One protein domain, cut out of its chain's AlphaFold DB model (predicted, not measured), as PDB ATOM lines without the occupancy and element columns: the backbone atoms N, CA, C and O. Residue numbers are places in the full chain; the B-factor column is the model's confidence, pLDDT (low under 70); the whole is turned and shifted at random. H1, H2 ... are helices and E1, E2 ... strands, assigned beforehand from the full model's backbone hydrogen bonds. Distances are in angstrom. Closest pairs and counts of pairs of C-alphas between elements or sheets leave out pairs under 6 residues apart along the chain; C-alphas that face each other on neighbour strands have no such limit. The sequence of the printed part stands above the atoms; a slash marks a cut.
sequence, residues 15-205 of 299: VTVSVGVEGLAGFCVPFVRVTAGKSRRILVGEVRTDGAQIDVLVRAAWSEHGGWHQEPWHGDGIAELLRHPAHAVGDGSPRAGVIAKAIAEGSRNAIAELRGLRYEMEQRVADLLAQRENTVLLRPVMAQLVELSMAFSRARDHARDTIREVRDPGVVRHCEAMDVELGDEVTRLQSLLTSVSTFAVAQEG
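Overview. This is residues 15 to 205 of the 299 residues of an uncharacterized protein of Lentzea waywayandensis (UniProt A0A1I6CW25). A small, strongly twisted sheet of five strands, E1 to E5, packs on H2 and H3 of a long up-and-down bundle of three helices, H2, H3 and H4, each running against the one before it. The sheet covers residues 95 to 117 of H2 and 143 to 165 of H3, and the bundle makes the length of the rod. The printed part has 191 residues, with five named strands followed by four named helices, class mixed; the branched sheet has parallel and antiparallel pairs. It is compact, with a radius of gyration of the C-alphas of 18.3 A and spans of 67 by 30 by 28 A.

Along the chain. E1 is residues 15 to 19, from C-alpha 15 at (395.072, 326.165, 746.125). E2 is residues 28 to 35, E3 41 to 49, E4 53 to 63, 27.9 A long, and E5 69 to 71. H1 is residues 78 to 82, H2 95 to 130, 53.6 A, H3 135 to 165, 46.6 A, and H4 169 to 205, 53.8 A, to C-alpha 205 at (396.211, 328.764, 690.584).

Arrangement. E2, E3, E4 and E5 form a meander, each strand the antiparallel neighbour of the one before, with N 31 and O 45 at 2.8 A, N 44 and O 60 at 2.9 A, and N 63 and O 69 at 2.9 A. E1 is parallel to E4, N 18 and O 56 being 2.9 A apart. H2 is on the sheet at a height of 6.1 A. H3 touches H4, closest C-alphas Ala 159 and Cys 175, 5.0 A. Every O i to N i+4 pair is within hydrogen-bond range in H1 and H4, 29 of 32 in H2 and 24 of 27 in H3.

Size, cuts and confidence. The C-alphas farthest apart, of Asp 91 and Gly 205, are 68.4 A apart. The printed part has no cut. The link H1 to H2 is long. Residues 84 to 92 and 132 to 136 have pLDDT under 70.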
ATOM      1  N   VAL A  15     395.061 325.778 747.542       81.88
ATOM      2  CA  VAL A  15     395.072 326.165 746.125       81.88
ATOM      3  C   VAL A  15     393.969 327.183 745.862       81.88
ATOM      4  O   VAL A  15     392.811 326.969 746.223       81.88
ATOM      5  N   THR A  16     394.337 328.283 745.226       84.56
ATOM      6  CA  THR A  16     393.464 329.384 744.813       84.56
ATOM      7  C   THR A  16     393.647 329.606 743.320       84.56
ATOM      8  O   THR A  16     394.759 329.548 742.797       84.56
ATOM      9  N   VAL A  17     392.541 329.829 742.614       84.69
ATOM     10  CA  VAL A  17     392.540 330.013 741.160       84.69
ATOM     11  C   VAL A  17     391.930 331.350 740.831       84.69
ATOM     12  O   VAL A  17     390.822 331.653 741.270       84.69
ATOM     13  N   SER A  18     392.640 332.119 740.023       86.12
ATOM     14  CA  SER A  18     392.132 333.329 739.404       86.12
ATOM     15  C   SER A  18     392.298 333.250 737.890       86.12
ATOM     16  O   SER A  18     393.140 332.529 737.347       86.12
ATOM     17  N   VAL A  19     391.444 333.986 737.189       86.00
ATOM     18  CA  VAL A  19     391.483 334.124 735.734       86.00
ATOM     19  C   VAL A  19     391.538 335.610 735.440       86.00
ATOM     20  O   VAL A  19     390.712 336.367 735.952       86.00
ATOM     21  N   GLY A  20     392.523 336.046 734.658       82.19
ATOM     22  CA  GLY A  20     392.695 337.471 734.405       82.19
ATOM     23  C   GLY A  20     394.025 337.869 733.782       82.19
ATOM     24  O   GLY A  20     394.862 337.044 733.421       82.19
ATOM     25  N   VAL A  21     394.183 339.184 733.639       74.69
ATOM     26  CA  VAL A  21     395.340 339.839 733.012       74.69
ATOM     27  C   VAL A  21     396.293 340.477 734.022       74.69
ATOM     28  O   VAL A  21     397.466 340.664 733.695       74.69
ATOM     29  N   GLU A  22     395.833 340.781 735.235       84.38
ATOM     30  CA  GLU A  22     396.705 341.285 736.299       84.38
ATOM     31  C   GLU A  22     397.636 340.178 736.774       84.38
ATOM     32  O   GLU A  22     397.178 339.092 737.119       84.38
ATOM     33  N   GLY A  23     398.942 340.446 736.744       79.62
ATOM     34  CA  GLY A  23     399.934 339.470 737.173       79.62
ATOM     35  C   GLY A  23     399.907 339.217 738.670       79.62
ATOM     36  O   GLY A  23     399.551 340.089 739.466       79.62
ATOM     37  N   LEU A  24     400.323 338.016 739.049       84.25
ATOM     38  CA  LEU A  24     400.577 337.673 740.436       84.25
ATOM     39  C   LEU A  24     401.814 338.441 740.917       84.25
ATOM     40  O   LEU A  24     402.862 338.453 740.279       84.25
ATOM     41  N   ALA A  25     401.695 339.103 742.066       82.62
ATOM     42  CA  ALA A  25     402.819 339.826 742.642       82.62
ATOM     43  C   ALA A  25     403.874 338.849 743.190       82.62
ATOM     44  O   ALA A  25     403.562 337.957 743.982       82.62
ATOM     45  N   GLY A  26     405.140 339.083 742.845       82.88
ATOM     46  CA  GLY A  26     406.283 338.350 743.385       82.88
ATOM     47  C   GLY A  26     406.713 337.160 742.528       82.88
ATOM     48  O   GLY A  26     406.542 337.152 741.316       82.88
ATOM     49  N   PHE A  27     407.335 336.173 743.173       84.81
ATOM     50  CA  PHE A  27     407.950 335.029 742.506       84.81
ATOM     51  C   PHE A  27     406.903 334.119 741.851       84.81
ATOM     52  O   PHE A  27     406.123 333.468 742.553       84.81
ATOM     53  N   CYS A  28     406.927 334.045 740.522       92.75
ATOM     54  CA  CYS A  28     406.010 333.226 739.737       92.75
ATOM     55  C   CYS A  28     406.765 332.215 738.870       92.75
ATOM     56  O   CYS A  28     407.916 332.429 738.505       92.75
ATOM     57  N   VAL A  29     406.108 331.103 738.546       94.69
ATOM     58  CA  VAL A  29     406.597 330.072 737.621       94.69
ATOM     59  C   VAL A  29     405.585 329.850 736.499       94.69
ATOM     60  O   VAL A  29     404.389 330.056 736.724       94.69
ATOM     61  N   PRO A  30     406.002 329.417 735.294       95.56
ATOM     62  CA  PRO A  30     405.078 329.260 734.182       95.56
ATOM     63  C   PRO A  30     404.088 328.129 734.463       95.56
ATOM     64  O   PRO A  30     404.456 327.045 734.932       95.56
ATOM     65  N   PHE A  31     402.826 328.362 734.115       95.31
ATOM     66  CA  PHE A  31     401.763 327.368 734.154       95.31
ATOM     67  C   PHE A  31     401.370 326.982 732.735       95.31
ATOM     68  O   PHE A  31     400.848 327.809 731.989       95.31
ATOM     69  N   VAL A  32     401.602 325.725 732.365       96.12
ATOM     70  CA  VAL A  32     401.124 325.156 731.100       96.12
ATOM     71  C   VAL A  32     400.534 323.789 731.383       96.12
ATOM     72  O   VAL A  32     401.223 322.929 731.931       96.12
ATOM     73  N   ARG A  33     399.263 323.569 731.047       95.12
ATOM     74  CA  ARG A  33     398.602 322.267 731.216       95.12
ATOM     75  C   ARG A  33     397.688 321.968 730.044       95.12
ATOM     76  O   ARG A  33     397.028 322.868 729.533       95.12
ATOM     77  N   VAL A  34     397.623 320.699 729.662       94.25
ATOM     78  CA  VAL A  34     396.625 320.200 728.719       94.25
ATOM     79  C   VAL A  34     395.630 319.358 729.510       94.25
ATOM     80  O   VAL A  34     396.008 318.504 730.303       94.25
ATOM     81  N   THR A  35     394.343 319.658 729.373       92.50
ATOM     82  CA  THR A  35     393.290 318.910 730.067       92.50
ATOM     83  C   THR A  35     392.883 317.685 729.258       92.50
ATOM     84  O   THR A  35     392.715 317.756 728.037       92.50
ATOM     85  N   ALA A  36     392.684 316.564 729.951       83.50
ATOM     86  CA  ALA A  36     392.055 315.378 729.387       83.50
ATOM     87  C   ALA A  36     390.526 315.505 729.484       83.50
ATOM     88  O   ALA A  36     389.995 315.967 730.493       83.50
ATOM     89  N   GLY A  37     389.791 315.095 728.447       81.88
ATOM     90  CA  GLY A  37     388.328 315.119 728.476       81.88
ATOM     91  C   GLY A  37     387.680 315.089 727.095       81.88
ATOM     92  O   GLY A  37     388.352 314.937 726.079       81.88
ATOM     93  N   LYS A  38     386.348 315.255 727.064       81.12
ATOM     94  CA  LYS A  38     385.557 315.314 725.814       81.12
ATOM     95  C   LYS A  38     385.957 316.481 724.907       81.12
ATOM     96  O   LYS A  38     385.752 316.409 723.702       81.12
ATOM     97  N   SER A  39     386.490 317.550 725.490       87.81
ATOM     98  CA  SER A  39     387.123 318.649 724.773       87.81
ATOM     99  C   SER A  39     388.417 318.979 725.497       87.81
ATOM    100  O   SER A  39     388.391 319.325 726.681       87.81
ATOM    101  N   ARG A  40     389.543 318.791 724.804       93.69
ATOM    102  CA  ARG A  40     390.862 319.124 725.337       93.69
ATOM    103  C   ARG A  40     390.995 320.634 725.415       93.69
ATOM    104  O   ARG A  40     390.532 321.356 724.530       93.69
ATOM    105  N   ARG A  41     391.667 321.096 726.464       95.62
ATOM    106  CA  ARG A  41     392.024 322.506 726.629       95.62
ATOM    107  C   ARG A  41     393.497 322.677 726.912       95.62
ATOM    108  O   ARG A  41     394.037 321.897 727.685       95.62
ATOM    109  N   ILE A  42     394.097 323.721 726.356       96.69
ATOM    110  CA  ILE A  42     395.439 324.184 726.709       96.69
ATOM    111  C   ILE A  42     395.265 325.376 727.643       96.69
ATOM    112  O   ILE A  42     394.668 326.374 727.251       96.69
ATOM    113  N   LEU A  43     395.771 325.277 728.865       96.50
ATOM    114  CA  LEU A  43     395.770 326.360 729.841       96.50
ATOM    115  C   LEU A  43     397.173 326.945 729.925       96.50
ATOM    116  O   LEU A  43     398.136 326.198 730.099       96.50
ATOM    117  N   VAL A  44     397.274 328.269 729.823       96.81
ATOM    118  CA  VAL A  44     398.538 329.003 729.904       96.81
ATOM    119  C   VAL A  44     398.412 330.146 730.906       96.81
ATOM    120  O   VAL A  44     397.446 330.915 730.888       96.81
ATOM    121  N   GLY A  45     399.407 330.282 731.773       95.31
ATOM    122  CA  GLY A  45     399.482 331.370 732.736       95.31
ATOM    123  C   GLY A  45     400.690 331.255 733.653       95.31
ATOM    124  O   GLY A  45     401.769 330.846 733.226       95.31
ATOM    125  N   GLU A  46     400.497 331.594 734.920       94.69
ATOM    126  CA  GLU A  46     401.553 331.631 735.931       94.69
ATOM    127  C   GLU A  46     401.052 331.111 737.280       94.69
ATOM    128  O   GLU A  46     399.863 331.179 737.595       94.69
ATOM    129  N   VAL A  47     401.968 330.566 738.077       93.56
ATOM    130  CA  VAL A  47     401.687 330.106 739.437       93.56
ATOM    131  C   VAL A  47     402.623 330.783 740.418       93.56
ATOM    132  O   VAL A  47     403.833 330.814 740.206       93.56
ATOM    133  N   ARG A  48     402.069 331.246 741.534       92.62
ATOM    134  CA  ARG A  48     402.809 331.740 742.693       92.62
ATOM    135  C   ARG A  48     402.631 330.774 743.855       92.62
ATOM    136  O   ARG A  48     401.539 330.256 744.075       92.62
ATOM    137  N   THR A  49     403.680 330.561 744.641       90.25
ATOM    138  CA  THR A  49     403.553 329.843 745.913       90.25
ATOM    139  C   THR A  49     404.467 330.414 746.986       90.25
ATOM    140  O   THR A  49     405.598 330.806 746.710       90.25
ATOM    141  N   ASP A  50     403.976 330.428 748.222       89.19
ATOM    142  CA  ASP A  50     404.755 330.726 749.429       89.19
ATOM    143  C   ASP A  50     405.039 329.464 750.270       89.19
ATOM    144  O   ASP A  50     405.612 329.537 751.356       89.19
ATOM    145  N   GLY A  51     404.667 328.282 749.763       84.62
ATOM    146  CA  GLY A  51     404.776 327.007 750.469       84.62
ATOM    147  C   GLY A  51     403.500 326.574 751.197       84.62
ATOM    148  O   GLY A  51     403.301 325.370 751.365       84.62
ATOM    149  N   ALA A  52     402.634 327.509 751.594       85.06
ATOM    150  CA  ALA A  52     401.355 327.250 752.265       85.06
ATOM    151  C   ALA A  52     400.143 327.563 751.371       85.06
ATOM    152  O   ALA A  52     399.065 327.004 751.564       85.06
ATOM    153  N   GLN A  53     400.316 328.422 750.375       87.19
ATOM    154  CA  GLN A  53     399.320 328.780 749.380       87.19
ATOM    155  C   GLN A  53     399.913 328.652 747.977       87.19
ATOM    156  O   GLN A  53     401.108 328.877 747.758       87.19
ATOM    157  N   ILE A  54     399.077 328.237 747.031       89.50
ATOM    158  CA  ILE A  54     399.390 328.128 745.609       89.50
ATOM    159  C   ILE A  54     398.320 328.924 744.866       89.50
ATOM    160  O   ILE A  54     397.178 328.480 744.782       89.50
ATOM    161  N   ASP A  55     398.693 330.089 744.344       91.62
ATOM    162  CA  ASP A  55     397.823 330.904 743.499       91.62
ATOM    163  C   ASP A  55     398.127 330.599 742.041       91.62
ATOM    164  O   ASP A  55     399.241 330.844 741.577       91.62
ATOM    165  N   VAL A  56     397.144 330.086 741.312       92.38
ATOM    166  CA  VAL A  56     397.253 329.882 739.870       92.38
ATOM    167  C   VAL A  56     396.461 330.962 739.157       92.38
ATOM    168  O   VAL A  56     395.247 331.062 739.335       92.38
ATOM    169  N   LEU A  57     397.146 331.728 738.315       94.06
ATOM    170  CA  LEU A  57     396.533 332.674 737.399       94.06
ATOM    171  C   LEU A  57     396.550 332.078 735.994       94.06
ATOM    172  O   LEU A  57     397.606 331.965 735.371       94.06
ATOM    173  N   VAL A  58     395.375 331.746 735.464       94.88
ATOM    174  CA  VAL A  58     395.238 331.380 734.049       94.88
ATOM    175  C   VAL A  58     394.975 332.642 733.239       94.88
ATOM    176  O   VAL A  58     393.966 333.322 733.422       94.88
ATOM    177  N   ARG A  59     395.902 332.954 732.333       94.31
ATOM    178  CA  ARG A  59     395.850 334.153 731.487       94.31
ATOM    179  C   ARG A  59     395.156 333.893 730.161       94.31
ATOM    180  O   ARG A  59     394.559 334.800 729.587       94.31
ATOM    181  N   ALA A  60     395.253 332.666 729.665       95.44
ATOM    182  CA  ALA A  60     394.587 332.251 728.447       95.44
ATOM    183  C   ALA A  60     394.284 330.752 728.473       95.44
ATOM    184  O   ALA A  60     395.037 329.952 729.034       95.44
ATOM    185  N   ALA A  61     393.176 330.388 727.836       96.12
ATOM    186  CA  ALA A  61     392.786 329.012 727.613       96.12
ATOM    187  C   ALA A  61     392.379 328.831 726.152       96.12
ATOM    188  O   ALA A  61     391.681 329.676 725.594       96.12
ATOM    189  N   TRP A  62     392.807 327.729 725.547       97.12
ATOM    190  CA  TRP A  62     392.369 327.306 724.219       97.12
ATOM    191  C   TRP A  62     391.573 326.026 724.341       97.12
ATOM    192  O   TRP A  62     391.973 325.137 725.086       97.12
ATOM    193  N   SER A  63     390.482 325.923 723.596       95.88
ATOM    194  CA  SER A  63     389.581 324.774 723.584       95.88
ATOM    195  C   SER A  63     389.556 324.140 722.212       95.88
ATOM    196  O   SER A  63     389.557 324.843 721.209       95.88
ATOM    197  N   GLU A  64     389.527 322.809 722.163       95.38
ATOM    198  CA  GLU A  64     389.368 322.062 720.913       95.38
ATOM    199  C   GLU A  64     387.896 321.996 720.452       95.38
ATOM    200  O   GLU A  64     387.602 321.475 719.376       95.38
ATOM    201  N   HIS A  65     386.927 322.463 721.248       92.69
ATOM    202  CA  HIS A  65     385.510 322.317 720.907       92.69
ATOM    203  C   HIS A  65     385.148 323.050 719.600       92.69
ATOM    204  O   HIS A  65     385.039 324.267 719.568       92.69
ATOM    205  N   GLY A  66     384.945 322.303 718.507       89.25
ATOM    206  CA  GLY A  66     384.720 322.893 717.179       89.25
ATOM    207  C   GLY A  66     385.998 323.368 716.469       89.25
ATOM    208  O   GLY A  66     385.909 324.057 715.457       89.25
ATOM    209  N   GLY A  67     387.172 322.969 716.964       92.38
ATOM    210  CA  GLY A  67     388.487 323.438 716.528       92.38
ATOM    211  C   GLY A  67     389.175 324.251 717.621       92.38
ATOM    212  O   GLY A  67     388.519 324.768 718.519       92.38
ATOM    213  N   TRP A  68     390.501 324.351 717.547       95.81
ATOM    214  CA  TRP A  68     391.285 325.176 718.464       95.81
ATOM    215  C   TRP A  68     390.899 326.646 718.346       95.81
ATOM    216  O   TRP A  68     390.974 327.208 717.258       95.81
ATOM    217  N   HIS A  69     390.494 327.242 719.462       95.62
ATOM    218  CA  HIS A  69     390.223 328.669 719.594       95.62
ATOM    219  C   HIS A  69     390.405 329.099 721.049       95.62
ATOM    220  O   HIS A  69     390.237 328.290 721.967       95.62
ATOM    221  N   GLN A  70     390.756 330.363 721.267       95.69
ATOM    222  CA  GLN A  70     390.834 330.920 722.614       95.69
ATOM    223  C   GLN A  70     389.425 331.092 723.212       95.69
ATOM    224  O   GLN A  70     388.549 331.684 722.583       95.69
ATOM    225  N   GLU A  71     389.211 330.621 724.442       94.69
ATOM    226  CA  GLU A  71     387.949 330.782 725.176       94.69
ATOM    227  C   GLU A  71     388.184 331.234 726.630       94.69
ATOM    228  O   GLU A  71     389.253 330.988 727.201       94.69
ATOM    229  N   PRO A  72     387.199 331.891 727.273       91.81
ATOM    230  CA  PRO A  72     387.234 332.126 728.711       91.81
ATOM    231  C   PRO A  72     387.204 330.802 729.480       91.81
ATOM    232  O   PRO A  72     386.404 329.912 729.189       91.81
ATOM    233  N   TRP A  73     388.026 330.695 730.520       90.25
ATOM    234  CA  TRP A  73     388.030 329.551 731.427       90.25
ATOM    235  C   TRP A  73     387.525 329.963 732.811       90.25
ATOM    236  O   TRP A  73     387.770 331.082 733.247       90.25
ATOM    237  N   HIS A  74     386.806 329.067 733.489       86.62
ATOM    238  CA  HIS A  74     386.058 329.386 734.715       86.62
ATOM    239  C   HIS A  74     386.651 328.760 735.988       86.62
ATOM    240  O   HIS A  74     386.055 328.871 737.054       86.62
ATOM    241  N   GLY A  75     387.827 328.128 735.907       81.88
ATOM    242  CA  GLY A  75     388.523 327.592 737.085       81.88
ATOM    243  C   GLY A  75     388.329 326.096 737.357       81.88
ATOM    244  O   GLY A  75     388.946 325.563 738.281       81.88
ATOM    245  N   ASP A  76     387.507 325.398 736.572       81.44
ATOM    246  CA  ASP A  76     387.147 324.003 736.848       81.44
ATOM    247  C   ASP A  76     388.330 323.032 736.685       81.44
ATOM    248  O   ASP A  76     389.033 323.042 735.673       81.44
ATOM    249  N   GLY A  77     388.509 322.133 737.660       78.62
ATOM    250  CA  GLY A  77     389.417 320.983 737.550       78.62
ATOM    251  C   GLY A  77     390.906 321.275 737.761       78.62
ATOM    252  O   GLY A  77     391.726 320.393 737.519       78.62
ATOM    253  N   ILE A  78     391.294 322.467 738.238       79.50
ATOM    254  CA  ILE A  78     392.724 322.810 738.341       79.50
ATOM    255  C   ILE A  78     393.516 321.882 739.258       79.50
ATOM    256  O   ILE A  78     394.688 321.613 739.005       79.50
ATOM    257  N   ALA A  79     392.890 321.433 740.350       75.12
ATOM    258  CA  ALA A  79     393.569 320.652 741.370       75.12
ATOM    259  C   ALA A  79     394.120 319.363 740.748       75.12
ATOM    260  O   ALA A  79     395.273 319.003 740.958       75.12
ATOM    261  N   GLU A  80     393.337 318.727 739.877       79.31
ATOM    262  CA  GLU A  80     393.761 317.534 739.151       79.31
ATOM    263  C   GLU A  80     394.956 317.801 738.226       79.31
ATOM    264  O   GLU A  80     395.880 316.989 738.168       79.31
ATOM    265  N   LEU A  81     394.998 318.968 737.576       80.31
ATOM    266  CA  LEU A  81     396.090 319.364 736.679       80.31
ATOM    267  C   LEU A  81     397.407 319.636 737.411       80.31
ATOM    268  O   LEU A  81     398.478 319.621 736.803       80.31
ATOM    269  N   LEU A  82     397.343 319.894 738.714       80.62
ATOM    270  CA  LEU A  82     398.517 320.137 739.534       80.62
ATOM    271  C   LEU A  82     399.135 318.855 740.112       80.62
ATOM    272  O   LEU A  82     400.267 318.920 740.578       80.62
ATOM    273  N   ARG A  83     398.454 317.700 740.038       71.50
ATOM    274  CA  ARG A  83     398.857 316.437 740.698       71.50
ATOM    275  C   ARG A  83     400.249 315.911 740.345       71.50
ATOM    276  O   ARG A  83     400.779 315.064 741.059       71.50
ATOM    277  N   HIS A  84     400.828 316.364 739.235       65.06
ATOM    278  CA  HIS A  84     402.112 315.872 738.753       65.06
ATOM    279  C   HIS A  84     403.014 317.004 738.252       65.06
ATOM    280  O   HIS A  84     402.528 317.949 737.614       65.06
ATOM    281  N   PRO A  85     404.341 316.861 738.430       61.22
ATOM    282  CA  PRO A  85     405.063 315.827 739.185       61.22
ATOM    283  C   PRO A  85     405.092 316.080 740.701       61.22
ATOM    284  O   PRO A  85     405.233 317.212 741.149       61.22
ATOM    285  N   ALA A  86     405.058 315.006 741.497       67.19
ATOM    286  CA  ALA A  86     405.197 315.088 742.948       67.19
ATOM    287  C   ALA A  86     406.665 314.957 743.394       67.19
ATOM    288  O   ALA A  86     407.317 313.946 743.140       67.19
ATOM    289  N   HIS A  87     407.190 315.956 744.108       67.06
ATOM    290  CA  HIS A  87     408.522 315.906 744.725       67.06
ATOM    291  C   HIS A  87     408.427 315.750 746.239       67.06
ATOM    292  O   HIS A  87     407.509 316.285 746.848       67.06
ATOM    293  N   ALA A  88     409.380 315.072 746.878       67.75
ATOM    294  CA  ALA A  88     409.483 315.060 748.337       67.75
ATOM    295  C   ALA A  88     410.021 316.404 748.870       67.75
ATOM    296  O   ALA A  88     410.996 316.924 748.328       67.75
ATOM    297  N   VAL A  89     409.428 316.949 749.946       68.94
ATOM    298  CA  VAL A  89     410.088 318.015 750.726       68.94
ATOM    299  C   VAL A  89     411.133 317.338 751.606       68.94
ATOM    300  O   VAL A  89     410.771 316.591 752.515       68.94
ATOM    301  N   GLY A  90     412.415 317.559 751.318       66.69
ATOM    302  CA  GLY A  90     413.498 317.151 752.215       66.69
ATOM    303  C   GLY A  90     413.609 318.086 753.421       66.69
ATOM    304  O   GLY A  90     413.293 319.275 753.313       66.69
ATOM    305  N   ASP A  91     414.095 317.566 754.546       57.03
ATOM    306  CA  ASP A  91     414.355 318.365 755.746       57.03
ATOM    307  C   ASP A  91     415.381 319.469 755.425       57.03
ATOM    308  O   ASP A  91     416.508 319.198 755.016       57.03
ATOM    309  N   GLY A  92     414.961 320.732 755.547       67.25
ATOM    310  CA  GLY A  92     415.795 321.914 755.289       67.25
ATOM    311  C   GLY A  92     415.637 322.571 753.911       67.25
ATOM    312  O   GLY A  92     416.157 323.668 753.716       67.25
ATOM    313  N   SER A  93     414.896 321.977 752.966       73.44
ATOM    314  CA  SER A  93     414.572 322.660 751.702       73.44
ATOM    315  C   SER A  93     413.382 323.614 751.884       73.44
ATOM    316  O   SER A  93     412.360 323.197 752.436       73.44
ATOM    317  N   PRO A  94     413.450 324.873 751.406       85.06
ATOM    318  CA  PRO A  94     412.313 325.781 751.479       85.06
ATOM    319  C   PRO A  94     411.162 325.219 750.643       85.06
ATOM    320  O   PRO A  94     411.258 325.074 749.424       85.06
ATOM    321  N   ARG A  95     410.057 324.898 751.320       85.75
ATOM    322  CA  ARG A  95     408.884 324.235 750.740       85.75
ATOM    323  C   ARG A  95     408.354 324.937 749.485       85.75
ATOM    324  O   ARG A  95     408.027 324.260 748.515       85.75
ATOM    325  N   ALA A  96     408.335 326.271 749.481       87.75
ATOM    326  CA  ALA A  96     407.937 327.080 748.330       87.75
ATOM    327  C   ALA A  96     408.771 326.773 747.073       87.75
ATOM    328  O   ALA A  96     408.210 326.585 745.999       87.75
ATOM    329  N   GLY A  97     410.096 326.644 747.213       88.69
ATOM    330  CA  GLY A  97     410.991 326.323 746.097       88.69
ATOM    331  C   GLY A  97     410.754 324.918 745.541       88.69
ATOM    332  O   GLY A  97     410.716 324.727 744.328       88.69
ATOM    333  N   VAL A  98     410.498 323.937 746.416       88.44
ATOM    334  CA  VAL A  98     410.174 322.562 745.993       88.44
ATOM    335  C   VAL A  98     408.852 322.516 745.218       88.44
ATOM    336  O   VAL A  98     408.787 321.870 744.173       88.44
ATOM    337  N   ILE A  99     407.819 323.223 745.692       87.38
ATOM    338  CA  ILE A  99     406.516 323.320 745.012       87.38
ATOM    339  C   ILE A  99     406.660 324.045 743.671       87.38
ATOM    340  O   ILE A  99     406.181 323.558 742.651       87.38
ATOM    341  N   ALA A 100     407.360 325.179 743.646       90.88
ATOM    342  CA  ALA A 100     407.609 325.943 742.429       90.88
ATOM    343  C   ALA A 100     408.342 325.120 741.362       90.88
ATOM    344  O   ALA A 100     407.945 325.115 740.196       90.88
ATOM    345  N   LYS A 101     409.372 324.374 741.774       91.12
ATOM    346  CA  LYS A 101     410.079 323.435 740.903       91.12
ATOM    347  C   LYS A 101     409.139 322.359 740.363       91.12
ATOM    348  O   LYS A 101     409.156 322.117 739.161       91.12
ATOM    349  N   ALA A 102     408.311 321.762 741.221       89.88
ATOM    350  CA  ALA A 102     407.341 320.745 740.820       89.88
ATOM    351  C   ALA A 102     406.393 321.274 739.735       89.88
ATOM    352  O   ALA A 102     406.205 320.649 738.695       89.88
ATOM    353  N   ILE A 103     405.855 322.478 739.933       91.31
ATOM    354  CA  ILE A 103     404.956 323.116 738.970       91.31
ATOM    355  C   ILE A 103     405.666 323.376 737.639       91.31
ATOM    356  O   ILE A 103     405.112 323.023 736.596       91.31
ATOM    357  N   ALA A 104     406.876 323.949 737.675       93.12
ATOM    358  CA  ALA A 104     407.672 324.237 736.483       93.12
ATOM    359  C   ALA A 104     408.028 322.956 735.709       93.12
ATOM    360  O   ALA A 104     407.911 322.916 734.486       93.12
ATOM    361  N   GLU A 105     408.393 321.880 736.410       93.56
ATOM    362  CA  GLU A 105     408.636 320.573 735.799       93.56
ATOM    363  C   GLU A 105     407.360 320.004 735.162       93.56
ATOM    364  O   GLU A 105     407.402 319.520 734.033       93.56
ATOM    365  N   GLY A 106     406.205 320.129 735.819       92.44
ATOM    366  CA  GLY A 106     404.926 319.719 735.233       92.44
ATOM    367  C   GLY A 106     404.548 320.529 733.996       92.44
ATOM    368  O   GLY A 106     404.054 319.965 733.022       92.44
ATOM    369  N   SER A 107     404.841 321.833 733.991       94.88
ATOM    370  CA  SER A 107     404.613 322.696 732.824       94.88
ATOM    371  C   SER A 107     405.525 322.321 731.665       94.88
ATOM    372  O   SER A 107     405.093 322.322 730.515       94.88
ATOM    373  N   ARG A 108     406.765 321.925 731.963       94.88
ATOM    374  CA  ARG A 108     407.670 321.358 730.968       94.88
ATOM    375  C   ARG A 108     407.147 320.031 730.423       94.88
ATOM    376  O   ARG A 108     407.126 319.847 729.213       94.88
ATOM    377  N   ASN A 109     406.693 319.119 731.280       93.88
ATOM    378  CA  ASN A 109     406.189 317.815 730.842       93.88
ATOM    379  C   ASN A 109     404.959 317.948 729.926       93.88
ATOM    380  O   ASN A 109     404.841 317.196 728.959       93.88
ATOM    381  N   ALA A 110     404.109 318.956 730.151       94.69
ATOM    382  CA  ALA A 110     402.970 319.261 729.281       94.69
ATOM    383  C   ALA A 110     403.378 319.614 727.834       94.69
ATOM    384  O   ALA A 110     402.564 319.486 726.920       94.69
ATOM    385  N   ILE A 111     404.635 320.001 727.575       95.94
ATOM    386  CA  ILE A 111     405.127 320.249 726.209       95.94
ATOM    387  C   ILE A 111     405.103 318.968 725.369       95.94
ATOM    388  O   ILE A 111     404.833 319.028 724.171       95.94
ATOM    389  N   ALA A 112     405.317 317.795 725.973       94.69
ATOM    390  CA  ALA A 112     405.192 316.529 725.255       94.69
ATOM    391  C   ALA A 112     403.757 316.309 724.742       94.69
ATOM    392  O   ALA A 112     403.566 315.836 723.621       94.69
ATOM    393  N   GLU A 113     402.752 316.711 725.525       94.94
ATOM    394  CA  GLU A 113     401.344 316.657 725.123       94.94
ATOM    395  C   GLU A 113     401.044 317.669 724.012       94.94
ATOM    396  O   GLU A 113     400.427 317.316 723.008       94.94
ATOM    397  N   LEU A 114     401.565 318.898 724.127       96.31
ATOM    398  CA  LEU A 114     401.477 319.912 723.071       96.31
ATOM    399  C   LEU A 114     402.108 319.431 721.756       96.31
ATOM    400  O   LEU A 114     401.521 319.584 720.684       96.31
ATOM    401  N   ARG A 115     403.268 318.771 721.817       97.00
ATOM    402  CA  ARG A 115     403.897 318.143 720.649       97.00
ATOM    403  C   ARG A 115     402.990 317.076 720.025       97.00
ATOM    404  O   ARG A 115     402.909 316.994 718.801       97.00
ATOM    405  N   GLY A 116     402.275 316.307 720.849       96.50
ATOM    406  CA  GLY A 116     401.214 315.397 720.409       96.50
ATOM    407  C   GLY A 116     400.155 316.102 719.559       96.50
ATOM    408  O   GLY A 116     399.879 315.672 718.441       96.50
ATOM    409  N   LEU A 117     399.642 317.245 720.028       95.94
ATOM    410  CA  LEU A 117     398.661 318.049 719.284       95.94
ATOM    411  C   LEU A 117     399.200 318.520 717.929       95.94
ATOM    412  O   LEU A 117     398.480 318.513 716.930       95.94
ATOM    413  N   ARG A 118     400.479 318.903 717.870       95.94
ATOM    414  CA  ARG A 118     401.132 319.280 716.612       95.94
ATOM    415  C   ARG A 118     401.209 318.100 715.639       95.94
ATOM    416  O   ARG A 118     400.879 318.287 714.472       95.94
ATOM    417  N   TYR A 119     401.597 316.905 716.096       97.38
ATOM    418  CA  TYR A 119     401.595 315.700 715.251       97.38
ATOM    419  C   TYR A 119     400.197 315.395 714.699       97.38
ATOM    420  O   TYR A 119     400.051 315.055 713.527       97.38
ATOM    421  N   GLU A 120     399.152 315.562 715.511       95.62
ATOM    422  CA  GLU A 120     397.776 315.393 715.039       95.62
ATOM    423  C   GLU A 120     397.410 316.405 713.947       95.62
ATOM    424  O   GLU A 120     396.749 316.042 712.974       95.62
ATOM    425  N   MET A 121     397.850 317.664 714.067       94.12
ATOM    426  CA  MET A 121     397.638 318.655 713.008       94.12
ATOM    427  C   MET A 121     398.400 318.307 711.731       94.12
ATOM    428  O   MET A 121     397.843 318.465 710.649       94.12
ATOM    429  N   GLU A 122     399.636 317.813 711.832       95.06
ATOM    430  CA  GLU A 122     400.397 317.336 710.668       95.06
ATOM    431  C   GLU A 122     399.650 316.238 709.922       95.06
ATOM    432  O   GLU A 122     399.528 316.300 708.700       95.06
ATOM    433  N   GLN A 123     399.101 315.273 710.661       94.00
ATOM    434  CA  GLN A 123     398.317 314.196 710.079       94.00
ATOM    435  C   GLN A 123     397.054 314.735 709.395       94.00
ATOM    436  O   GLN A 123     396.811 314.417 708.233       94.00
ATOM    437  N   ARG A 124     396.291 315.616 710.065       91.69
ATOM    438  CA  ARG A 124     395.097 316.250 709.470       91.69
ATOM    439  C   ARG A 124     395.445 317.025 708.195       91.69
ATOM    440  O   ARG A 124     394.700 316.961 707.222       91.69
ATOM    441  N   VAL A 125     396.570 317.744 708.184       90.62
ATOM    442  CA  VAL A 125     397.074 318.436 706.990       90.62
ATOM    443  C   VAL A 125     397.382 317.431 705.883       90.62
ATOM    444  O   VAL A 125     396.886 317.599 704.773       90.62
ATOM    445  N   ALA A 126     398.153 316.381 706.167       89.81
ATOM    446  CA  ALA A 126     398.516 315.370 705.176       89.81
ATOM    447  C   ALA A 126     397.279 314.700 704.553       89.81
ATOM    448  O   ALA A 126     397.203 314.561 703.329       89.81
ATOM    449  N   ASP A 127     396.282 314.368 705.373       88.81
ATOM    450  CA  ASP A 127     395.029 313.759 704.921       88.81
ATOM    451  C   ASP A 127     394.235 314.701 703.999       88.81
ATOM    452  O   ASP A 127     393.707 314.267 702.971       88.81
ATOM    453  N   LEU A 128     394.187 316.002 704.311       87.25
ATOM    454  CA  LEU A 128     393.544 317.003 703.452       87.25
ATOM    455  C   LEU A 128     394.293 317.218 702.136       87.25
ATOM    456  O   LEU A 128     393.661 317.328 701.085       87.25
ATOM    457  N   LEU A 129     395.626 317.246 702.173       83.75
ATOM    458  CA  LEU A 129     396.456 317.379 700.974       83.75
ATOM    459  C   LEU A 129     396.300 316.169 700.038       83.75
ATOM    460  O   LEU A 129     396.311 316.329 698.816       83.75
ATOM    461  N   ALA A 130     396.107 314.970 700.592       84.69
ATOM    462  CA  ALA A 130     395.822 313.766 699.816       84.69
ATOM    463  C   ALA A 130     394.435 313.818 699.142       84.69
ATOM    464  O   ALA A 130     394.267 313.347 698.014       84.69
ATOM    465  N   GLN A 131     393.442 314.429 699.793       80.06
ATOM    466  CA  GLN A 131     392.069 314.573 699.294       80.06
ATOM    467  C   GLN A 131     391.909 315.811 698.394       80.06
ATOM    468  O   GLN A 131     391.141 316.724 698.697       80.06
ATOM    469  N   ARG A 132     392.621 315.802 697.256       63.31
ATOM    470  CA  ARG A 132     392.844 316.875 696.256       63.31
ATOM    471  C   ARG A 132     391.638 317.741 695.811       63.31
ATOM    472  O   ARG A 132     391.839 318.695 695.065       63.31
ATOM    473  N   GLU A 133     390.411 317.445 696.232       60.06
ATOM    474  CA  GLU A 133     389.169 318.141 695.852       60.06
ATOM    475  C   GLU A 133     388.590 319.061 696.952       60.06
ATOM    476  O   GLU A 133     387.702 319.858 696.662       60.06
ATOM    477  N   ASN A 134     389.108 319.035 698.188       63.50
ATOM    478  CA  ASN A 134     388.477 319.714 699.331       63.50
ATOM    479  C   ASN A 134     389.207 320.991 699.799       63.50
ATOM    480  O   ASN A 134     389.572 321.124 700.968       63.50
ATOM    481  N   THR A 135     389.360 321.982 698.912       64.69
ATOM    482  CA  THR A 135     389.924 323.315 699.247       64.69
ATOM    483  C   THR A 135     389.192 324.022 700.387       64.69
ATOM    484  O   THR A 135     389.799 324.752 701.169       64.69
ATOM    485  N   VAL A 136     387.885 323.788 700.510       67.75
ATOM    486  CA  VAL A 136     387.027 324.402 701.535       67.75
ATOM    487  C   VAL A 136     387.476 324.028 702.956       67.75
ATOM    488  O   VAL A 136     387.292 324.814 703.883       67.75
ATOM    489  N   LEU A 137     388.132 322.875 703.130       78.12
ATOM    490  CA  LEU A 137     388.574 322.372 704.434       78.12
ATOM    491  C   LEU A 137     389.978 322.851 704.848       78.12
ATOM    492  O   LEU A 137     390.338 322.716 706.017       78.12
ATOM    493  N   LEU A 138     390.755 323.468 703.946       84.00
ATOM    494  CA  LEU A 138     392.096 323.991 704.262       84.00
ATOM    495  C   LEU A 138     392.041 325.218 705.183       84.00
ATOM    496  O   LEU A 138     392.835 325.323 706.119       84.00
ATOM    497  N   ARG A 139     391.081 326.130 704.965       85.62
ATOM    498  CA  ARG A 139     390.956 327.367 705.763       85.62
ATOM    499  C   ARG A 139     390.738 327.088 707.262       85.62
ATOM    500  O   ARG A 139     391.479 327.659 708.062       85.62
ATOM    501  N   PRO A 140     389.811 326.196 707.675       89.62
ATOM    502  CA  PRO A 140     389.662 325.818 709.083       89.62
ATOM    503  C   PRO A 140     390.921 325.210 709.716       89.62
ATOM    504  O   PRO A 140     391.159 325.408 710.904       89.62
ATOM    505  N   VAL A 141     391.734 324.468 708.956       90.69
ATOM    506  CA  VAL A 141     392.979 323.879 709.482       90.69
ATOM    507  C   VAL A 141     394.072 324.929 709.644       90.69
ATOM    508  O   VAL A 141     394.765 324.928 710.657       90.69
ATOM    509  N   MET A 142     394.186 325.879 708.714       91.25
ATOM    510  CA  MET A 142     395.090 327.020 708.882       91.25
ATOM    511  C   MET A 142     394.736 327.844 710.126       91.25
ATOM    512  O   MET A 142     395.635 328.202 710.882       91.25
ATOM    513  N   ALA A 143     393.444 328.089 710.378       92.81
ATOM    514  CA  ALA A 143     392.994 328.773 711.592       92.81
ATOM    515  C   ALA A 143     393.413 328.013 712.866       92.81
ATOM    516  O   ALA A 143     393.984 328.609 713.773       92.81
ATOM    517  N   GLN A 144     393.232 326.688 712.895       94.50
ATOM    518  CA  GLN A 144     393.673 325.848 714.017       94.50
ATOM    519  C   GLN A 144     395.195 325.882 714.229       94.50
ATOM    520  O   GLN A 144     395.654 325.951 715.366       94.50
ATOM    521  N   LEU A 145     395.987 325.853 713.150       94.88
ATOM    522  CA  LEU A 145     397.449 325.965 713.230       94.88
ATOM    523  C   LEU A 145     397.885 327.318 713.805       94.88
ATOM    524  O   LEU A 145     398.821 327.367 714.604       94.88
ATOM    525  N   VAL A 146     397.203 328.404 713.427       95.75
ATOM    526  CA  VAL A 146     397.456 329.742 713.974       95.75
ATOM    527  C   VAL A 146     397.139 329.779 715.469       95.75
ATOM    528  O   VAL A 146     398.001 330.182 716.247       95.75
ATOM    529  N   GLU A 147     395.968 329.299 715.882       96.56
ATOM    530  CA  GLU A 147     395.550 329.267 717.291       96.56
ATOM    531  C   GLU A 147     396.511 328.448 718.163       96.56
ATOM    532  O   GLU A 147     396.957 328.909 719.216       96.56
ATOM    533  N   LEU A 148     396.941 327.277 717.684       96.19
ATOM    534  CA  LEU A 148     397.968 326.492 718.370       96.19
ATOM    535  C   LEU A 148     399.311 327.226 718.434       96.19
ATOM    536  O   LEU A 148     399.948 327.245 719.484       96.19
ATOM    537  N   SER A 149     399.742 327.878 717.349       96.19
ATOM    538  CA  SER A 149     400.992 328.651 717.360       96.19
ATOM    539  C   SER A 149     400.956 329.799 718.375       96.19
ATOM    540  O   SER A 149     401.963 330.069 719.035       96.19
ATOM    541  N   MET A 150     399.793 330.435 718.556       96.50
ATOM    542  CA  MET A 150     399.580 331.470 719.566       96.50
ATOM    543  C   MET A 150     399.641 330.897 720.983       96.50
ATOM    544  O   MET A 150     400.327 331.473 721.829       96.50
ATOM    545  N   ALA A 151     399.005 329.748 721.236       96.44
ATOM    546  CA  ALA A 151     399.067 329.069 722.532       96.44
ATOM    547  C   ALA A 151     400.513 328.718 722.929       96.44
ATOM    548  O   ALA A 151     400.941 328.981 724.055       96.44
ATOM    549  N   PHE A 152     401.295 328.185 721.987       97.62
ATOM    550  CA  PHE A 152     402.682 327.774 722.224       97.62
ATOM    551  C   PHE A 152     403.588 328.991 722.436       97.62
ATOM    552  O   PHE A 152     404.448 328.977 723.315       97.62
ATOM    553  N   SER A 153     403.363 330.063 721.670       96.88
ATOM    554  CA  SER A 153     404.106 331.319 721.817       96.88
ATOM    555  C   SER A 153     403.834 331.964 723.177       96.88
ATOM    556  O   SER A 153     404.772 332.327 723.875       96.88
ATOM    557  N   ARG A 154     402.570 331.998 723.620       96.12
ATOM    558  CA  ARG A 154     402.193 332.483 724.957       96.12
ATOM    559  C   ARG A 154     402.851 331.679 726.075       96.12
ATOM    560  O   ARG A 154     403.387 332.262 727.011       96.12
ATOM    561  N   ALA A 155     402.840 330.351 725.976       96.69
ATOM    562  CA  ALA A 155     403.513 329.484 726.941       96.69
ATOM    563  C   ALA A 155     405.025 329.764 727.008       96.69
ATOM    564  O   ALA A 155     405.607 329.819 728.094       96.69
ATOM    565  N   ARG A 156     405.649 329.987 725.846       97.12
ATOM    566  CA  ARG A 156     407.069 330.324 725.723       97.12
ATOM    567  C   ARG A 156     407.393 331.678 726.349       97.12
ATOM    568  O   ARG A 156     408.392 331.793 727.055       97.12
ATOM    569  N   ASP A 157     406.553 332.683 726.116       95.00
ATOM    570  CA  ASP A 157     406.734 334.021 726.678       95.00
ATOM    571  C   ASP A 157     406.725 333.977 728.214       95.00
ATOM    572  O   ASP A 157     407.633 334.514 728.842       95.00
ATOM    573  N   HIS A 158     405.813 333.211 728.826       93.69
ATOM    574  CA  HIS A 158     405.806 333.015 730.282       93.69
ATOM    575  C   HIS A 158     407.064 332.325 730.817       93.69
ATOM    576  O   HIS A 158     407.563 332.689 731.885       93.69
ATOM    577  N   ALA A 159     407.608 331.348 730.085       94.88
ATOM    578  CA  ALA A 159     408.878 330.730 730.456       94.88
ATOM    579  C   ALA A 159     410.029 331.752 730.405       94.88
ATOM    580  O   ALA A 159     410.823 331.829 731.341       94.88
ATOM    581  N   ARG A 160     410.088 332.584 729.357       94.88
ATOM    582  CA  ARG A 160     411.106 333.637 729.194       94.88
ATOM    583  C   ARG A 160     411.030 334.717 730.259       94.88
ATOM    584  O   ARG A 160     412.070 335.136 730.762       94.88
ATOM    585  N   ASP A 161     409.826 335.156 730.596       92.50
ATOM    586  CA  ASP A 161     409.626 336.145 731.651       92.50
ATOM    587  C   ASP A 161     410.055 335.572 733.006       92.50
ATOM    588  O   ASP A 161     410.822 336.205 733.727       92.50
ATOM    589  N   THR A 162     409.726 334.306 733.275       92.06
ATOM    590  CA  THR A 162     410.177 333.617 734.493       92.06
ATOM    591  C   THR A 162     411.704 333.538 734.588       92.06
ATOM    592  O   THR A 162     412.261 333.819 735.647       92.06
ATOM    593  N   ILE A 163     412.413 333.209 733.497       93.44
ATOM    594  CA  ILE A 163     413.892 333.136 733.476       93.44
ATOM    595  C   ILE A 163     414.535 334.469 733.896       93.44
ATOM    596  O   ILE A 163     415.605 334.474 734.503       93.44
ATOM    597  N   ARG A 164     413.896 335.604 733.587       90.69
ATOM    598  CA  ARG A 164     414.414 336.941 733.921       90.69
ATOM    599  C   ARG A 164     414.247 337.287 735.401       90.69
ATOM    600  O   ARG A 164     415.044 338.055 735.935       90.69
ATOM    601  N   GLU A 165     413.219 336.746 736.048       88.75
ATOM    602  CA  GLU A 165     412.804 337.134 737.400       88.75
ATOM    603  C   GLU A 165     413.252 336.140 738.481       88.75
ATOM    604  O   GLU A 165     413.558 336.524 739.615       88.75
ATOM    605  N   VAL A 166     413.323 334.853 738.140       87.75
ATOM    606  CA  VAL A 166     413.547 333.753 739.081       87.75
ATOM    607  C   VAL A 166     415.030 333.413 739.220       87.75
ATOM    608  O   VAL A 166     415.753 333.250 738.245       87.75
ATOM    609  N   ARG A 167     415.488 333.244 740.470       86.06
ATOM    610  CA  ARG A 167     416.874 332.859 740.803       86.06
ATOM    611  C   ARG A 167     417.052 331.398 741.229       86.06
ATOM    612  O   ARG A 167     418.187 330.977 741.431       86.06
ATOM    613  N   ASP A 168     415.971 330.634 741.397       88.75
ATOM    614  CA  ASP A 168     416.049 329.215 741.759       88.75
ATOM    615  C   ASP A 168     416.616 328.400 740.577       88.75
ATOM    616  O   ASP A 168     415.969 328.327 739.529       88.75
ATOM    617  N   PRO A 169     417.796 327.758 740.709       89.00
ATOM    618  CA  PRO A 169     418.441 327.072 739.587       89.00
ATOM    619  C   PRO A 169     417.654 325.871 739.048       89.00
ATOM    620  O   PRO A 169     417.838 325.478 737.895       89.00
ATOM    621  N   GLY A 170     416.814 325.247 739.880       87.81
ATOM    622  CA  GLY A 170     415.944 324.154 739.464       87.81
ATOM    623  C   GLY A 170     414.831 324.668 738.561       87.81
ATOM    624  O   GLY A 170     414.635 324.135 737.471       87.81
ATOM    625  N   VAL A 171     414.159 325.741 738.979       92.25
ATOM    626  CA  VAL A 171     413.104 326.391 738.190       92.25
ATOM    627  C   VAL A 171     413.657 326.961 736.886       92.25
ATOM    628  O   VAL A 171     413.086 326.691 735.829       92.25
ATOM    629  N   VAL A 172     414.785 327.682 736.937       95.00
ATOM    630  CA  VAL A 172     415.420 328.277 735.745       95.00
ATOM    631  C   VAL A 172     415.711 327.206 734.698       95.00
ATOM    632  O   VAL A 172     415.309 327.363 733.550       95.00
ATOM    633  N   ARG A 173     416.293 326.067 735.093       95.12
ATOM    634  CA  ARG A 173     416.599 324.963 734.169       95.12
ATOM    635  C   ARG A 173     415.358 324.418 733.461       95.12
ATOM    636  O   ARG A 173     415.415 324.105 732.274       95.12
ATOM    637  N   HIS A 174     414.246 324.266 734.183       94.69
ATOM    638  CA  HIS A 174     412.995 323.819 733.568       94.69
ATOM    639  C   HIS A 174     412.437 324.881 732.616       94.69
ATOM    640  O   HIS A 174     412.018 324.523 731.521       94.69
ATOM    641  N   CYS A 175     412.499 326.165 732.975       95.50
ATOM    642  CA  CYS A 175     412.027 327.252 732.116       95.50
ATOM    643  C   CYS A 175     412.886 327.419 730.851       95.50
ATOM    644  O   CYS A 175     412.338 327.617 729.771       95.50
ATOM    645  N   GLU A 176     414.211 327.281 730.947       97.25
ATOM    646  CA  GLU A 176     415.120 327.290 729.790       97.25
ATOM    647  C   GLU A 176     414.810 326.137 728.832       97.25
ATOM    648  O   GLU A 176     414.700 326.341 727.623       97.25
ATOM    649  N   ALA A 177     414.598 324.930 729.371       97.00
ATOM    650  CA  ALA A 177     414.171 323.792 728.564       97.00
ATOM    651  C   ALA A 177     412.816 324.060 727.891       97.00
ATOM    652  O   ALA A 177     412.662 323.772 726.707       97.00
ATOM    653  N   MET A 178     411.858 324.662 728.606       97.38
ATOM    654  CA  MET A 178     410.574 325.057 728.025       97.38
ATOM    655  C   MET A 178     410.732 326.075 726.887       97.38
ATOM    656  O   MET A 178     410.085 325.909 725.859       97.38
ATOM    657  N   ASP A 179     411.577 327.102 727.037       97.94
ATOM    658  CA  ASP A 179     411.806 328.117 725.994       97.94
ATOM    659  C   ASP A 179     412.371 327.503 724.705       97.94
ATOM    660  O   ASP A 179     411.918 327.830 723.603       97.94
ATOM    661  N   VAL A 180     413.337 326.589 724.845       98.06
ATOM    662  CA  VAL A 180     413.928 325.869 723.711       98.06
ATOM    663  C   VAL A 180     412.890 324.955 723.065       98.06
ATOM    664  O   VAL A 180     412.614 325.092 721.874       98.06
ATOM    665  N   GLU A 181     412.270 324.066 723.847       97.94
ATOM    666  CA  GLU A 181     411.330 323.073 723.326       97.94
ATOM    667  C   GLU A 181     410.109 323.751 722.667       97.94
ATOM    668  O   GLU A 181     409.765 323.420 721.535       97.94
ATOM    669  N   LEU A 182     409.491 324.760 723.299       97.69
ATOM    670  CA  LEU A 182     408.373 325.507 722.697       97.69
ATOM    671  C   LEU A 182     408.814 326.339 721.488       97.69
ATOM    672  O   LEU A 182     408.043 326.492 720.540       97.69
ATOM    673  N   GLY A 183     410.038 326.871 721.489       96.75
ATOM    674  CA  GLY A 183     410.590 327.592 720.345       96.75
ATOM    675  C   GLY A 183     410.715 326.726 719.092       96.75
ATOM    676  O   GLY A 183     410.353 327.171 717.995       96.75
ATOM    677  N   ASP A 184     411.160 325.484 719.263       97.94
ATOM    678  CA  ASP A 184     411.223 324.499 718.186       97.94
ATOM    679  C   ASP A 184     409.822 324.159 717.666       97.94
ATOM    680  O   ASP A 184     409.594 324.139 716.453       97.94
ATOM    681  N   GLU A 185     408.858 323.938 718.564       97.75
ATOM    682  CA  GLU A 185     407.486 323.616 718.165       97.75
ATOM    683  C   GLU A 185     406.790 324.782 717.435       97.75
ATOM    684  O   GLU A 185     406.118 324.551 716.427       97.75
ATOM    685  N   VAL A 186     406.991 326.037 717.866       97.06
ATOM    686  CA  VAL A 186     406.480 327.230 717.157       97.06
ATOM    687  C   VAL A 186     407.052 327.306 715.740       97.06
ATOM    688  O   VAL A 186     406.306 327.518 714.784       97.06
ATOM    689  N   THR A 187     408.357 327.069 715.583       97.38
ATOM    690  CA  THR A 187     409.020 327.078 714.268       97.38
ATOM    691  C   THR A 187     408.450 325.990 713.351       97.38
ATOM    692  O   THR A 187     408.169 326.239 712.176       97.38
ATOM    693  N   ARG A 188     408.206 324.786 713.887       96.75
ATOM    694  CA  ARG A 188     407.577 323.680 713.143       96.75
ATOM    695  C   ARG A 188     406.146 324.019 712.723       96.75
ATOM    696  O   ARG A 188     405.797 323.801 711.567       96.75
ATOM    697  N   LEU A 189     405.335 324.589 713.617       95.81
ATOM    698  CA  LEU A 189     403.967 325.023 713.303       95.81
ATOM    699  C   LEU A 189     403.942 326.100 712.208       95.81
ATOM    700  O   LEU A 189     403.129 326.018 711.290       95.81
ATOM    701  N   GLN A 190     404.855 327.073 712.254       95.50
ATOM    702  CA  GLN A 190     404.975 328.107 711.218       95.50
ATOM    703  C   GLN A 190     405.413 327.530 709.867       95.50
ATOM    704  O   GLN A 190     404.901 327.943 708.822       95.50
ATOM    705  N   SER A 191     406.323 326.552 709.874       95.88
ATOM    706  CA  SER A 191     406.725 325.830 708.663       95.88
ATOM    707  C   SER A 191     405.544 325.076 708.041       95.88
ATOM    708  O   SER A 191     405.301 325.209 706.839       95.88
ATOM    709  N   LEU A 192     404.743 324.380 708.858       95.06
ATOM    710  CA  LEU A 192     403.513 323.720 708.411       95.06
ATOM    711  C   LEU A 192     402.507 324.721 707.845       95.06
ATOM    712  O   LEU A 192     402.012 324.523 706.740       95.06
ATOM    713  N   LEU A 193     402.248 325.825 708.550       94.88
ATOM    714  CA  LEU A 193     401.337 326.873 708.084       94.88
ATOM    715  C   LEU A 193     401.787 327.457 706.736       94.88
ATOM    716  O   LEU A 193     400.966 327.648 705.840       94.88
ATOM    717  N   THR A 194     403.091 327.691 706.566       93.06
ATOM    718  CA  THR A 194     403.678 328.186 705.310       93.06
ATOM    719  C   THR A 194     403.526 327.169 704.180       93.06
ATOM    720  O   THR A 194     403.155 327.543 703.065       93.06
ATOM    721  N   SER A 195     403.761 325.883 704.457       92.00
ATOM    722  CA  SER A 195     403.581 324.796 703.487       92.00
ATOM    723  C   SER A 195     402.120 324.674 703.043       92.00
ATOM    724  O   SER A 195     401.841 324.671 701.843       92.00
ATOM    725  N   VAL A 196     401.184 324.681 703.997       90.25
ATOM    726  CA  VAL A 196     399.737 324.624 703.739       90.25
ATOM    727  C   VAL A 196     399.268 325.839 702.942       90.25
ATOM    728  O   VAL A 196     398.540 325.682 701.966       90.25
ATOM    729  N   SER A 197     399.721 327.040 703.309       89.12
ATOM    730  CA  SER A 197     399.421 328.277 702.578       89.12
ATOM    731  C   SER A 197     399.927 328.217 701.133       89.12
ATOM    732  O   SER A 197     399.174 328.466 700.194       89.12
ATOM    733  N   THR A 198     401.181 327.795 700.935       88.06
ATOM    734  CA  THR A 198     401.784 327.651 699.600       88.06
ATOM    735  C   THR A 198     401.013 326.644 698.746       88.06
ATOM    736  O   THR A 198     400.750 326.903 697.572       88.06
ATOM    737  N   PHE A 199     400.607 325.515 699.331       86.12
ATOM    738  CA  PHE A 199     399.786 324.524 698.641       86.12
ATOM    739  C   PHE A 199     398.404 325.074 698.274       86.12
ATOM    740  O   PHE A 199     397.965 324.903 697.139       86.12
ATOM    741  N   ALA A 200     397.735 325.762 699.203       83.75
ATOM    742  CA  ALA A 200     396.426 326.361 698.959       83.75
ATOM    743  C   ALA A 200     396.478 327.372 697.798       83.75
ATOM    744  O   ALA A 200     395.630 327.325 696.908       83.75
ATOM    745  N   VAL A 201     397.516 328.214 697.754       83.81
ATOM    746  CA  VAL A 201     397.753 329.162 696.652       83.81
ATOM    747  C   VAL A 201     398.018 328.434 695.331       83.81
ATOM    748  O   VAL A 201     397.449 328.798 694.301       83.81
ATOM    749  N   ALA A 202     398.843 327.381 695.334       82.88
ATOM    750  CA  ALA A 202     399.103 326.591 694.128       82.88
ATOM    751  C   ALA A 202     397.820 325.940 693.579       82.88
ATOM    752  O   ALA A 202     397.580 325.946 692.371       82.88
ATOM    753  N   GLN A 203     396.964 325.428 694.465       78.25
ATOM    754  CA  GLN A 203     395.691 324.813 694.099       78.25
ATOM    755  C   GLN A 203     394.685 325.835 693.541       78.25
ATOM    756  O   GLN A 203     393.975 325.534 692.580       78.25
ATOM    757  N   GLU A 204     394.644 327.049 694.093       76.69
ATOM    758  CA  GLU A 204     393.837 328.150 693.554       76.69
ATOM    759  C   GLU A 204     394.311 328.560 692.148       76.69
ATOM    760  O   GLU A 204     393.491 328.757 691.247       76.69
ATOM    761  N   GLY A 205     395.627 328.567 691.912       77.31
ATOM    762  CA  GLY A 205     396.211 328.764 690.584       77.31
ATOM    763  C   GLY A 205     395.783 327.696 689.568       77.31
ATOM    764  O   GLY A 205     395.369 328.034 688.457       77.31
TER     765      GLY A 205